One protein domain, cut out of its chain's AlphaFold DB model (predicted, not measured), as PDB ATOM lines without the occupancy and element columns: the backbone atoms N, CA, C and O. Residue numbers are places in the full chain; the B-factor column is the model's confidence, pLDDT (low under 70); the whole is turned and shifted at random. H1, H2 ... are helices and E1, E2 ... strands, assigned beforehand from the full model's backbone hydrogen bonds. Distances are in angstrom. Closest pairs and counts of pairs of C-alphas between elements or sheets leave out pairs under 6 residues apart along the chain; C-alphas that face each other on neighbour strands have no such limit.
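This is residues 2 to 72 of the 142 residues of an uncharacterized protein of Halomonas olivaria (UniProt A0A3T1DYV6). What is the shape? It is a loose arch: a small three-stranded sheet, E1 to E3, forms its top, with H1 near one end and H3 at the other as two legs, well separated, while short H2 lies off the sheet. What is it made of? The printed part has 71 residues, in the order H1, E1, E2, E3, H2, H3; the sheet runs E1, E2, E3, antiparallel, and the class is mixed. How large is it? It is loose, with a radius of gyration of the C-alphas of 14.9 A and spans of 38 by 30 by 22 A.

Where does the first helix stand? H1, residues 3 to 13, is not on the sheet; its closest C-alpha pair with E2, residues 33 to 36, is Asn 3 and Asp 36, 7.6 A apart. How do the strands pair? E1, residues 26 to 30, and E2 form an antiparallel hairpin at 163 degrees, with N 27 and O 35 at 2.8 A. E2 and E3, residues 41 to 43, form another at 141 degrees, with N 42 and O 34 at 2.7 A, completing a meander, each strand the antiparallel neighbour of the one before. What of the other helices? H2, residues 47 to 50, and H3, residues 59 to 69, are apart and not on the sheet. Every O i to N i+4 pair is within hydrogen-bond range in H1 and H3; H2 is too short for one, and its one O i to N i+3 pair is within range.

Where does H1 begin? C-alpha 3 is at (0.864, -6.249, 22.101), and H1 is 15.2 A long. How long are the others? E1 measures 11.1 A, E2 10.2 A, E3 7.1 A, H2 5.1 A and H3 15.5 A. Where does H3 end? C-alpha 69 is at (5.649, -36.278, 28.856).

What stands free? Residues 12 to 18 and 60 to 72 do. Is anything long, cut or uncertain? The link from H1 to E1, residues 14 to 25, is long; the printed part has no cut, and no printed residue is under 70 in pLDDT.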
ATOM      1  N   THR A   2       3.941  -6.000  25.930       97.88
ATOM      2  CA  THR A   2       2.644  -5.532  25.414       97.88
ATOM      3  C   THR A   2       2.398  -6.051  23.997       97.88
ATOM      4  O   THR A   2       3.328  -6.503  23.317       97.88
ATOM      5  N   ASN A   3       1.162  -5.937  23.503       97.94
ATOM      6  CA  ASN A   3       0.864  -6.249  22.101       97.94
ATOM      7  C   ASN A   3       1.716  -5.412  21.131       97.94
ATOM      8  O   ASN A   3       2.129  -5.908  20.082       97.94
ATOM      9  N   GLN A   4       2.010  -4.150  21.464       98.00
ATOM     10  CA  GLN A   4       2.834  -3.286  20.615       98.00
ATOM     11  C   GLN A   4       4.276  -3.798  20.521       98.00
ATOM     12  O   GLN A   4       4.781  -3.999  19.417       98.00
ATOM     13  N   GLU A   5       4.906  -4.086  21.661       98.25
ATOM     14  CA  GLU A   5       6.275  -4.618  21.707       98.25
ATOM     15  C   GLU A   5       6.391  -5.940  20.931       98.25
ATOM     16  O   GLU A   5       7.361  -6.169  20.206       98.25
ATOM     17  N   LEU A   6       5.376  -6.806  21.032       97.69
ATOM     18  CA  LEU A   6       5.323  -8.065  20.291       97.69
ATOM     19  C   LEU A   6       5.117  -7.860  18.782       97.69
ATOM     20  O   LEU A   6       5.696  -8.607  17.991       97.69
ATOM     21  N   ASN A   7       4.357  -6.846  18.349       97.38
ATOM     22  CA  ASN A   7       4.248  -6.499  16.926       97.38
ATOM     23  C   ASN A   7       5.576  -5.997  16.358       97.38
ATOM     24  O   ASN A   7       5.935  -6.386  15.247       97.38
ATOM     25  N   ASP A   8       6.323  -5.190  17.108       97.38
ATOM     26  CA  ASP A   8       7.632  -4.701  16.670       97.38
ATOM     27  C   ASP A   8       8.613  -5.866  16.470       97.38
ATOM     28  O   ASP A   8       9.325  -5.934  15.462       97.38
ATOM     29  N   LEU A   9       8.586  -6.849  17.377       97.19
ATOM     30  CA  LEU A   9       9.329  -8.101  17.218       97.19
ATOM     31  C   LEU A   9       8.828  -8.918  16.017       97.19
ATOM     32  O   LEU A   9       9.649  -9.381  15.223       97.19
ATOM     33  N   LYS A  10       7.507  -9.067  15.842       96.56
ATOM     34  CA  LYS A  10       6.907  -9.778  14.698       96.56
ATOM     35  C   LYS A  10       7.386  -9.181  13.375       96.56
ATOM     36  O   LYS A  10       7.883  -9.913  12.530       96.56
ATOM     37  N   ASN A  11       7.312  -7.862  13.227       95.25
ATOM     38  CA  ASN A  11       7.703  -7.156  12.006       95.25
ATOM     39  C   ASN A  11       9.200  -7.281  11.700       95.25
ATOM     40  O   ASN A  11       9.602  -7.271  10.539       95.25
ATOM     41  N   ARG A  12      10.037  -7.392  12.736       97.19
ATOM     42  CA  ARG A  12      11.485  -7.518  12.577       97.19
ATOM     43  C   ARG A  12      11.938  -8.941  12.257       97.19
ATOM     44  O   ARG A  12      12.919  -9.106  11.535       97.19
ATOM     45  N   TYR A  13      11.283  -9.948  12.834       97.19
ATOM     46  CA  TYR A  13      11.808 -11.316  12.868       97.19
ATOM     47  C   TYR A  13      10.935 -12.362  12.162       97.19
ATOM     48  O   TYR A  13      11.433 -13.449  11.875       97.19
ATOM     49  N   VAL A  14       9.667 -12.072  11.856       96.88
ATOM     50  CA  VAL A  14       8.771 -13.005  11.157       96.88
ATOM     51  C   VAL A  14       8.692 -12.634   9.680       96.88
ATOM     52  O   VAL A  14       8.428 -11.489   9.325       96.88
ATOM     53  N   ALA A  15       8.907 -13.615   8.800       96.81
ATOM     54  CA  ALA A  15       8.793 -13.408   7.362       96.81
ATOM     55  C   ALA A  15       7.371 -12.962   6.981       96.81
ATOM     56  O   ALA A  15       6.390 -13.582   7.392       96.81
ATOM     57  N   ASN A  16       7.263 -11.946   6.121       93.50
ATOM     58  CA  ASN A  16       5.979 -11.341   5.744       93.50
ATOM     59  C   ASN A  16       4.954 -12.350   5.198       93.50
ATOM     60  O   ASN A  16       3.765 -12.202   5.454       93.50
ATOM     61  N   GLY A  17       5.397 -13.396   4.488       94.56
ATOM     62  CA  GLY A  17       4.507 -14.435   3.952       94.56
ATOM     63  C   GLY A  17       3.861 -15.340   5.011       94.56
ATOM     64  O   GLY A  17       2.884 -16.016   4.708       94.56
ATOM     65  N   ALA A  18       4.386 -15.351   6.239       90.75
ATOM     66  CA  ALA A  18       3.856 -16.111   7.371       90.75
ATOM     67  C   ALA A  18       3.199 -15.212   8.436       90.75
ATOM     68  O   ALA A  18       2.706 -15.712   9.447       90.75
ATOM     69  N   ALA A  19       3.222 -13.890   8.250       86.81
ATOM     70  CA  ALA A  19       2.723 -12.948   9.238       86.81
ATOM     71  C   ALA A  19       1.188 -12.938   9.279       86.81
ATOM     72  O   ALA A  19       0.512 -12.917   8.250       86.81
ATOM     73  N   THR A  20       0.632 -12.905  10.489       88.19
ATOM     74  CA  THR A  20      -0.806 -12.726  10.697       88.19
ATOM     75  C   THR A  20      -1.179 -11.238  10.674       88.19
ATOM     76  O   THR A  20      -0.408 -10.404  11.169       88.19
ATOM     77  N   PRO A  21      -2.366 -10.879  10.144       85.44
ATOM     78  CA  PRO A  21      -2.821  -9.488  10.091       85.44
ATOM     79  C   PRO A  21      -3.282  -8.950  11.454       85.44
ATOM     80  O   PRO A  21      -3.364  -7.739  11.638       85.44
ATOM     81  N   THR A  22      -3.580  -9.824  12.418       92.12
ATOM     82  CA  THR A  22      -3.980  -9.427  13.772       92.12
ATOM     83  C   THR A  22      -2.797  -8.858  14.554       92.12
ATOM     84  O   THR A  22      -1.652  -9.303  14.407       92.12
ATOM     85  N   THR A  23      -3.080  -7.869  15.399       95.62
ATOM     86  CA  THR A  23      -2.079  -7.186  16.232       95.62
ATOM     87  C   THR A  23      -2.129  -7.616  17.695       95.62
ATOM     88  O   THR A  23      -1.231  -7.265  18.455       95.62
ATOM     89  N   GLN A  24      -3.139  -8.389  18.088       96.94
ATOM     90  CA  GLN A  24      -3.275  -8.972  19.418       96.94
ATOM     91  C   GLN A  24      -2.484 -10.280  19.500       96.94
ATOM     92  O   GLN A  24      -2.500 -11.090  18.568       96.94
ATOM     93  N   PHE A  25      -1.840 -10.503  20.639       97.12
ATOM     94  CA  PHE A  25      -1.071 -11.702  20.943       97.12
ATOM     95  C   PHE A  25      -1.694 -12.416  22.131       97.12
ATOM     96  O   PHE A  25      -1.847 -11.828  23.194       97.12
ATOM     97  N   ALA A  26      -2.042 -13.689  21.952       96.69
ATOM     98  CA  ALA A  26      -2.626 -14.501  23.010       96.69
ATOM     99  C   ALA A  26      -1.609 -14.758  24.134       96.69
ATOM    100  O   ALA A  26      -0.527 -15.282  23.879       96.69
ATOM    101  N   GLU A  27      -1.979 -14.440  25.373       97.94
ATOM    102  CA  GLU A  27      -1.192 -14.732  26.575       97.94
ATOM    103  C   GLU A  27      -1.746 -15.953  27.320       97.94
ATOM    104  O   GLU A  27      -1.001 -16.837  27.747       97.94
ATOM    105  N   ARG A  28      -3.074 -16.043  27.444       97.56
ATOM    106  CA  ARG A  28      -3.758 -17.165  28.094       97.56
ATOM    107  C   ARG A  28      -5.041 -17.494  27.351       97.56
ATOM    108  O   ARG A  28      -5.711 -16.602  26.852       97.56
ATOM    109  N   ALA A  29      -5.429 -18.762  27.337       98.00
ATOM    110  CA  ALA A  29      -6.743 -19.171  26.859       98.00
ATOM    111  C   ALA A  29      -7.287 -20.338  27.684       98.00
ATOM    112  O   ALA A  29      -6.520 -21.153  28.208       98.00
ATOM    113  N   GLU A  30      -8.605 -20.402  27.824       98.06
ATOM    114  CA  GLU A  30      -9.314 -21.445  28.556       98.06
ATOM    115  C   GLU A  30     -10.720 -21.607  27.985       98.06
ATOM    116  O   GLU A  30     -11.457 -20.636  27.844       98.06
ATOM    117  N   ASN A  31     -11.093 -22.840  27.641       97.94
ATOM    118  CA  ASN A  31     -12.361 -23.136  26.985       97.94
ATOM    119  C   ASN A  31     -12.576 -22.262  25.729       97.94
ATOM    120  O   ASN A  31     -11.799 -22.394  24.787       97.94
ATOM    121  N   ALA A  32     -13.580 -21.385  25.702       98.06
ATOM    122  CA  ALA A  32     -13.863 -20.473  24.591       98.06
ATOM    123  C   ALA A  32     -13.397 -19.032  24.871       98.06
ATOM    124  O   ALA A  32     -13.884 -18.090  24.254       98.06
ATOM    125  N   GLU A  33     -12.495 -18.838  25.833       98.25
ATOM    126  CA  GLU A  33     -12.022 -17.527  26.263       98.25
ATOM    127  C   GLU A  33     -10.528 -17.369  26.012       98.25
ATOM    128  O   GLU A  33      -9.742 -18.298  26.218       98.25
ATOM    129  N   LEU A  34     -10.133 -16.165  25.606       97.81
ATOM    130  CA  LEU A  34      -8.751 -15.805  25.327       97.81
ATOM    131  C   LEU A  34      -8.432 -14.451  25.954       97.81
ATOM    132  O   LEU A  34      -9.239 -13.531  25.911       97.81
ATOM    133  N   TRP A  35      -7.247 -14.333  26.534       98.44
ATOM    134  CA  TRP A  35      -6.698 -13.099  27.070       98.44
ATOM    135  C   TRP A  35      -5.450 -12.755  26.274       98.44
ATOM    136  O   TRP A  35      -4.575 -13.611  26.107       98.44
ATOM    137  N   ASP A  36      -5.401 -11.536  25.748       98.12
ATOM    138  CA  ASP A  36      -4.216 -11.040  25.055       98.12
ATOM    139  C   ASP A  36      -3.165 -10.483  26.030       98.12
ATOM    140  O   ASP A  36      -3.409 -10.397  27.233       98.12
ATOM    141  N   ALA A  37      -2.003 -10.110  25.495       98.06
ATOM    142  CA  ALA A  37      -0.848  -9.636  26.256       98.06
ATOM    143  C   ALA A  37      -1.047  -8.283  26.968       98.06
ATOM    144  O   ALA A  37      -0.253  -7.925  27.838       98.06
ATOM    145  N   ASP A  38      -2.088  -7.525  26.609       98.25
ATOM    146  CA  ASP A  38      -2.476  -6.298  27.317       98.25
ATOM    147  C   ASP A  38      -3.604  -6.573  28.334       98.25
ATOM    148  O   ASP A  38      -4.107  -5.656  28.983       98.25
ATOM    149  N   GLY A  39      -4.007  -7.839  28.491       97.75
ATOM    150  CA  GLY A  39      -5.027  -8.289  29.432       97.75
ATOM    151  C   GLY A  39      -6.465  -8.204  28.915       97.75
ATOM    152  O   GLY A  39      -7.393  -8.480  29.684       97.75
ATOM    153  N   ASN A  40      -6.698  -7.861  27.641       98.12
ATOM    154  CA  ASN A  40      -8.061  -7.818  27.109       98.12
ATOM    155  C   ASN A  40      -8.616  -9.235  26.971       98.12
ATOM    156  O   ASN A  40      -7.939 -10.133  26.470       98.12
ATOM    157  N   ARG A  41      -9.871  -9.422  27.385       98.19
ATOM    158  CA  ARG A  41     -10.583 -10.700  27.294       98.19
ATOM    159  C   ARG A  41     -11.439 -10.758  26.032       98.19
ATOM    160  O   ARG A  41     -12.209  -9.844  25.753       98.19
ATOM    161  N   TRP A  42     -11.367 -11.890  25.349       97.56
ATOM    162  CA  TRP A  42     -12.024 -12.185  24.084       97.56
ATOM    163  C   TRP A  42     -12.820 -13.489  24.183       97.56
ATOM    164  O   TRP A  42     -12.449 -14.402  24.922       97.56
ATOM    165  N   ILE A  43     -13.896 -13.579  23.399       98.00
ATOM    166  CA  ILE A  43     -14.613 -14.832  23.147       98.00
ATOM    167  C   ILE A  43     -14.082 -15.410  21.832       98.00
ATOM    168  O   ILE A  43     -14.129 -14.745  20.796       98.00
ATOM    169  N   ASP A  44     -13.571 -16.637  21.874       97.12
ATOM    170  CA  ASP A  44     -13.009 -17.327  20.717       97.12
ATOM    171  C   ASP A  44     -14.105 -18.043  19.917       97.12
ATOM    172  O   ASP A  44     -14.556 -19.134  20.265       97.12
ATOM    173  N   PHE A  45     -14.521 -17.422  18.813       96.12
ATOM    174  CA  PHE A  45     -15.403 -18.027  17.807       96.12
ATOM    175  C   PHE A  45     -14.648 -18.631  16.615       96.12
ATOM    176  O   PHE A  45     -15.275 -19.180  15.711       96.12
ATOM    177  N   ALA A  46     -13.316 -18.559  16.598       94.94
ATOM    178  CA  ALA A  46     -12.499 -19.186  15.563       94.94
ATOM    179  C   ALA A  46     -12.145 -20.638  15.917       94.94
ATOM    180  O   ALA A  46     -11.980 -21.473  15.022       94.94
ATOM    181  N   GLY A  47     -11.983 -20.941  17.211       93.88
ATOM    182  CA  GLY A  47     -11.629 -22.269  17.709       93.88
ATOM    183  C   GLY A  47     -10.304 -22.774  17.135       93.88
ATOM    184  O   GLY A  47     -10.181 -23.953  16.806       93.88
ATOM    185  N   GLY A  48      -9.337 -21.874  16.927       91.69
ATOM    186  CA  GLY A  48      -8.067 -22.205  16.274       91.69
ATOM    187  C   GLY A  48      -8.237 -22.742  14.850       91.69
ATOM    188  O   GLY A  48      -7.573 -23.704  14.487       91.69
ATOM    189  N   ILE A  49      -9.146 -22.156  14.060       95.06
ATOM    190  CA  ILE A  49      -9.512 -22.629  12.713       95.06
ATOM    191  C   ILE A  49     -10.078 -24.061  12.783       95.06
ATOM    192  O   ILE A  49      -9.615 -24.983  12.116       95.06
ATOM    193  N   GLY A  50     -11.080 -24.256  13.648       94.31
ATOM    194  CA  GLY A  50     -11.798 -25.531  13.797       94.31
ATOM    195  C   GLY A  50     -11.023 -26.663  14.489       94.31
ATOM    196  O   GLY A  50     -11.461 -27.812  14.460       94.31
ATOM    197  N   VAL A  51      -9.877 -26.369  15.109       97.12
ATOM    198  CA  VAL A  51      -9.048 -27.356  15.825       97.12
ATOM    199  C   VAL A  51      -9.580 -27.622  17.237       97.12
ATOM    200  O   VAL A  51      -9.605 -28.759  17.710       97.12
ATOM    201  N   LEU A  52     -10.013 -26.575  17.935       96.88
ATOM    202  CA  LEU A  52     -10.288 -26.592  19.372       96.88
ATOM    203  C   LEU A  52     -11.756 -26.893  19.689       96.88
ATOM    204  O   LEU A  52     -12.392 -26.192  20.472       96.88
ATOM    205  N   ASN A  53     -12.288 -27.984  19.137       96.75
ATOM    206  CA  ASN A  53     -13.689 -28.389  19.345       96.75
ATOM    207  C   ASN A  53     -14.052 -28.664  20.818       96.75
ATOM    208  O   ASN A  53     -15.220 -28.609  21.188       96.75
ATOM    209  N   LEU A  54     -13.063 -28.977  21.661       97.25
ATOM    210  CA  LEU A  54     -13.232 -29.208  23.104       97.25
ATOM    211  C   LEU A  54     -12.833 -27.989  23.959       97.25
ATOM    212  O   LEU A  54     -12.807 -28.090  25.186       97.25
ATOM    213  N   GLY A  55     -12.503 -26.865  23.317       97.31
ATOM    214  CA  GLY A  55     -11.997 -25.657  23.956       97.31
ATOM    215  C   GLY A  55     -10.500 -25.700  24.289       97.31
ATOM    216  O   GLY A  55      -9.854 -26.753  24.323       97.31
ATOM    217  N   HIS A  56      -9.939 -24.520  24.551       98.25
ATOM    218  CA  HIS A  56      -8.561 -24.343  25.004       98.25
ATOM    219  C   HIS A  56      -8.323 -25.062  26.335       98.25
ATOM    220  O   HIS A  56      -9.121 -24.955  27.266       98.25
ATOM    221  N   ARG A  57      -7.184 -25.762  26.446       97.62
ATOM    222  CA  ARG A  57      -6.691 -26.388  27.692       97.62
ATOM    223  C   ARG A  57      -7.704 -27.294  28.410       97.62
ATOM    224  O   ARG A  57      -7.731 -27.337  29.638       97.62
ATOM    225  N   HIS A  58      -8.501 -28.068  27.670       98.25
ATOM    226  CA  HIS A  58      -9.444 -29.012  28.275       98.25
ATOM    227  C   HIS A  58      -8.747 -29.914  29.331       98.25
ATOM    228  O   HIS A  58      -7.782 -30.607  28.982       98.25
ATOM    229  N   PRO A  59      -9.231 -29.993  30.592       98.00
ATOM    230  CA  PRO A  59      -8.487 -30.605  31.703       98.00
ATOM    231  C   PRO A  59      -8.025 -32.046  31.454       98.00
ATOM    232  O   PRO A  59      -6.894 -32.410  31.769       98.00
ATOM    233  N   LYS A  60      -8.872 -32.868  30.815       98.44
ATOM    234  CA  LYS A  60      -8.514 -34.254  30.458       98.44
ATOM    235  C   LYS A  60      -7.373 -34.343  29.436       98.44
ATOM    236  O   LYS A  60      -6.606 -35.297  29.484       98.44
ATOM    237  N   ILE A  61      -7.269 -33.378  28.516       97.75
ATOM    238  CA  ILE A  61      -6.210 -33.348  27.498       97.75
ATOM    239  C   ILE A  61      -4.895 -32.929  28.153       97.75
ATOM    240  O   ILE A  61      -3.893 -33.613  27.976       97.75
ATOM    241  N   VAL A  62      -4.919 -31.861  28.958       98.44
ATOM    242  CA  VAL A  62      -3.739 -31.380  29.694       98.44
ATOM    243  C   VAL A  62      -3.152 -32.498  30.557       98.44
ATOM    244  O   VAL A  62      -1.980 -32.831  30.408       98.44
ATOM    245  N   ALA A  63      -3.986 -33.165  31.360       98.56
ATOM    246  CA  ALA A  63      -3.546 -34.273  32.203       98.56
ATOM    247  C   ALA A  63      -2.956 -35.448  31.394       98.56
ATOM    248  O   ALA A  63      -1.959 -36.043  31.803       98.56
ATOM    249  N   ALA A  64      -3.543 -35.784  30.238       98.06
ATOM    250  CA  ALA A  64      -3.037 -36.851  29.373       98.06
ATOM    251  C   ALA A  64      -1.671 -36.506  28.756       98.06
ATOM    252  O   ALA A  64      -0.781 -37.358  28.728       98.06
ATOM    253  N   VAL A  65      -1.484 -35.257  28.309       97.94
ATOM    254  CA  VAL A  65      -0.202 -34.765  27.783       97.94
ATOM    255  C   VAL A  65       0.863 -34.794  28.877       97.94
ATOM    256  O   VAL A  65       1.905 -35.415  28.688       97.94
ATOM    257  N   GLU A  66       0.595 -34.211  30.047       98.38
ATOM    258  CA  GLU A  66       1.538 -34.199  31.174       98.38
ATOM    259  C   GLU A  66       1.949 -35.611  31.612       98.38
ATOM    260  O   GLU A  66       3.125 -35.873  31.875       98.38
ATOM    261  N   ALA A  67       0.998 -36.547  31.662       98.31
ATOM    262  CA  ALA A  67       1.278 -37.938  31.996       98.31
ATOM    263  C   ALA A  67       2.170 -38.629  30.950       98.31
ATOM    264  O   ALA A  67       3.022 -39.442  31.318       98.31
ATOM    265  N   GLN A  68       1.997 -38.318  29.662       98.06
ATOM    266  CA  GLN A  68       2.808 -38.884  28.584       98.06
ATOM    267  C   GLN A  68       4.216 -38.272  28.536       98.06
ATOM    268  O   GLN A  68       5.184 -39.010  28.343       98.06
ATOM    269  N   LEU A  69       4.351 -36.965  28.791       97.62
ATOM    270  CA  LEU A  69       5.649 -36.278  28.856       97.62
ATOM    271  C   LEU A  69       6.572 -36.869  29.931       97.62
ATOM    272  O   LEU A  69       7.783 -36.903  29.745       97.62
ATOM    273  N   LYS A  70       6.006 -37.397  31.024       97.94
ATOM    274  CA  LYS A  70       6.754 -38.112  32.076       97.94
ATOM    275  C   LYS A  70       7.248 -39.504  31.658       97.94
ATOM    276  O   LYS A  70       7.979 -40.129  32.419       97.94
ATOM    277  N   LYS A  71       6.829 -40.015  30.497       96.81
ATOM    278  CA  LYS A  71       7.183 -41.352  29.994       96.81
ATOM    279  C   LYS A  71       8.091 -41.265  28.775       96.81
ATOM    280  O   LYS A  71       9.210 -41.756  28.812       96.81
ATOM    281  N   VAL A  72       7.593 -40.677  27.687       94.69
ATOM    282  CA  VAL A  72       8.322 -40.562  26.419       94.69
ATOM    283  C   VAL A  72       7.672 -39.516  25.517       94.69
ATOM    284  O   VAL A  72       6.446 -39.494  25.380       94.69
TER     285      VAL A  72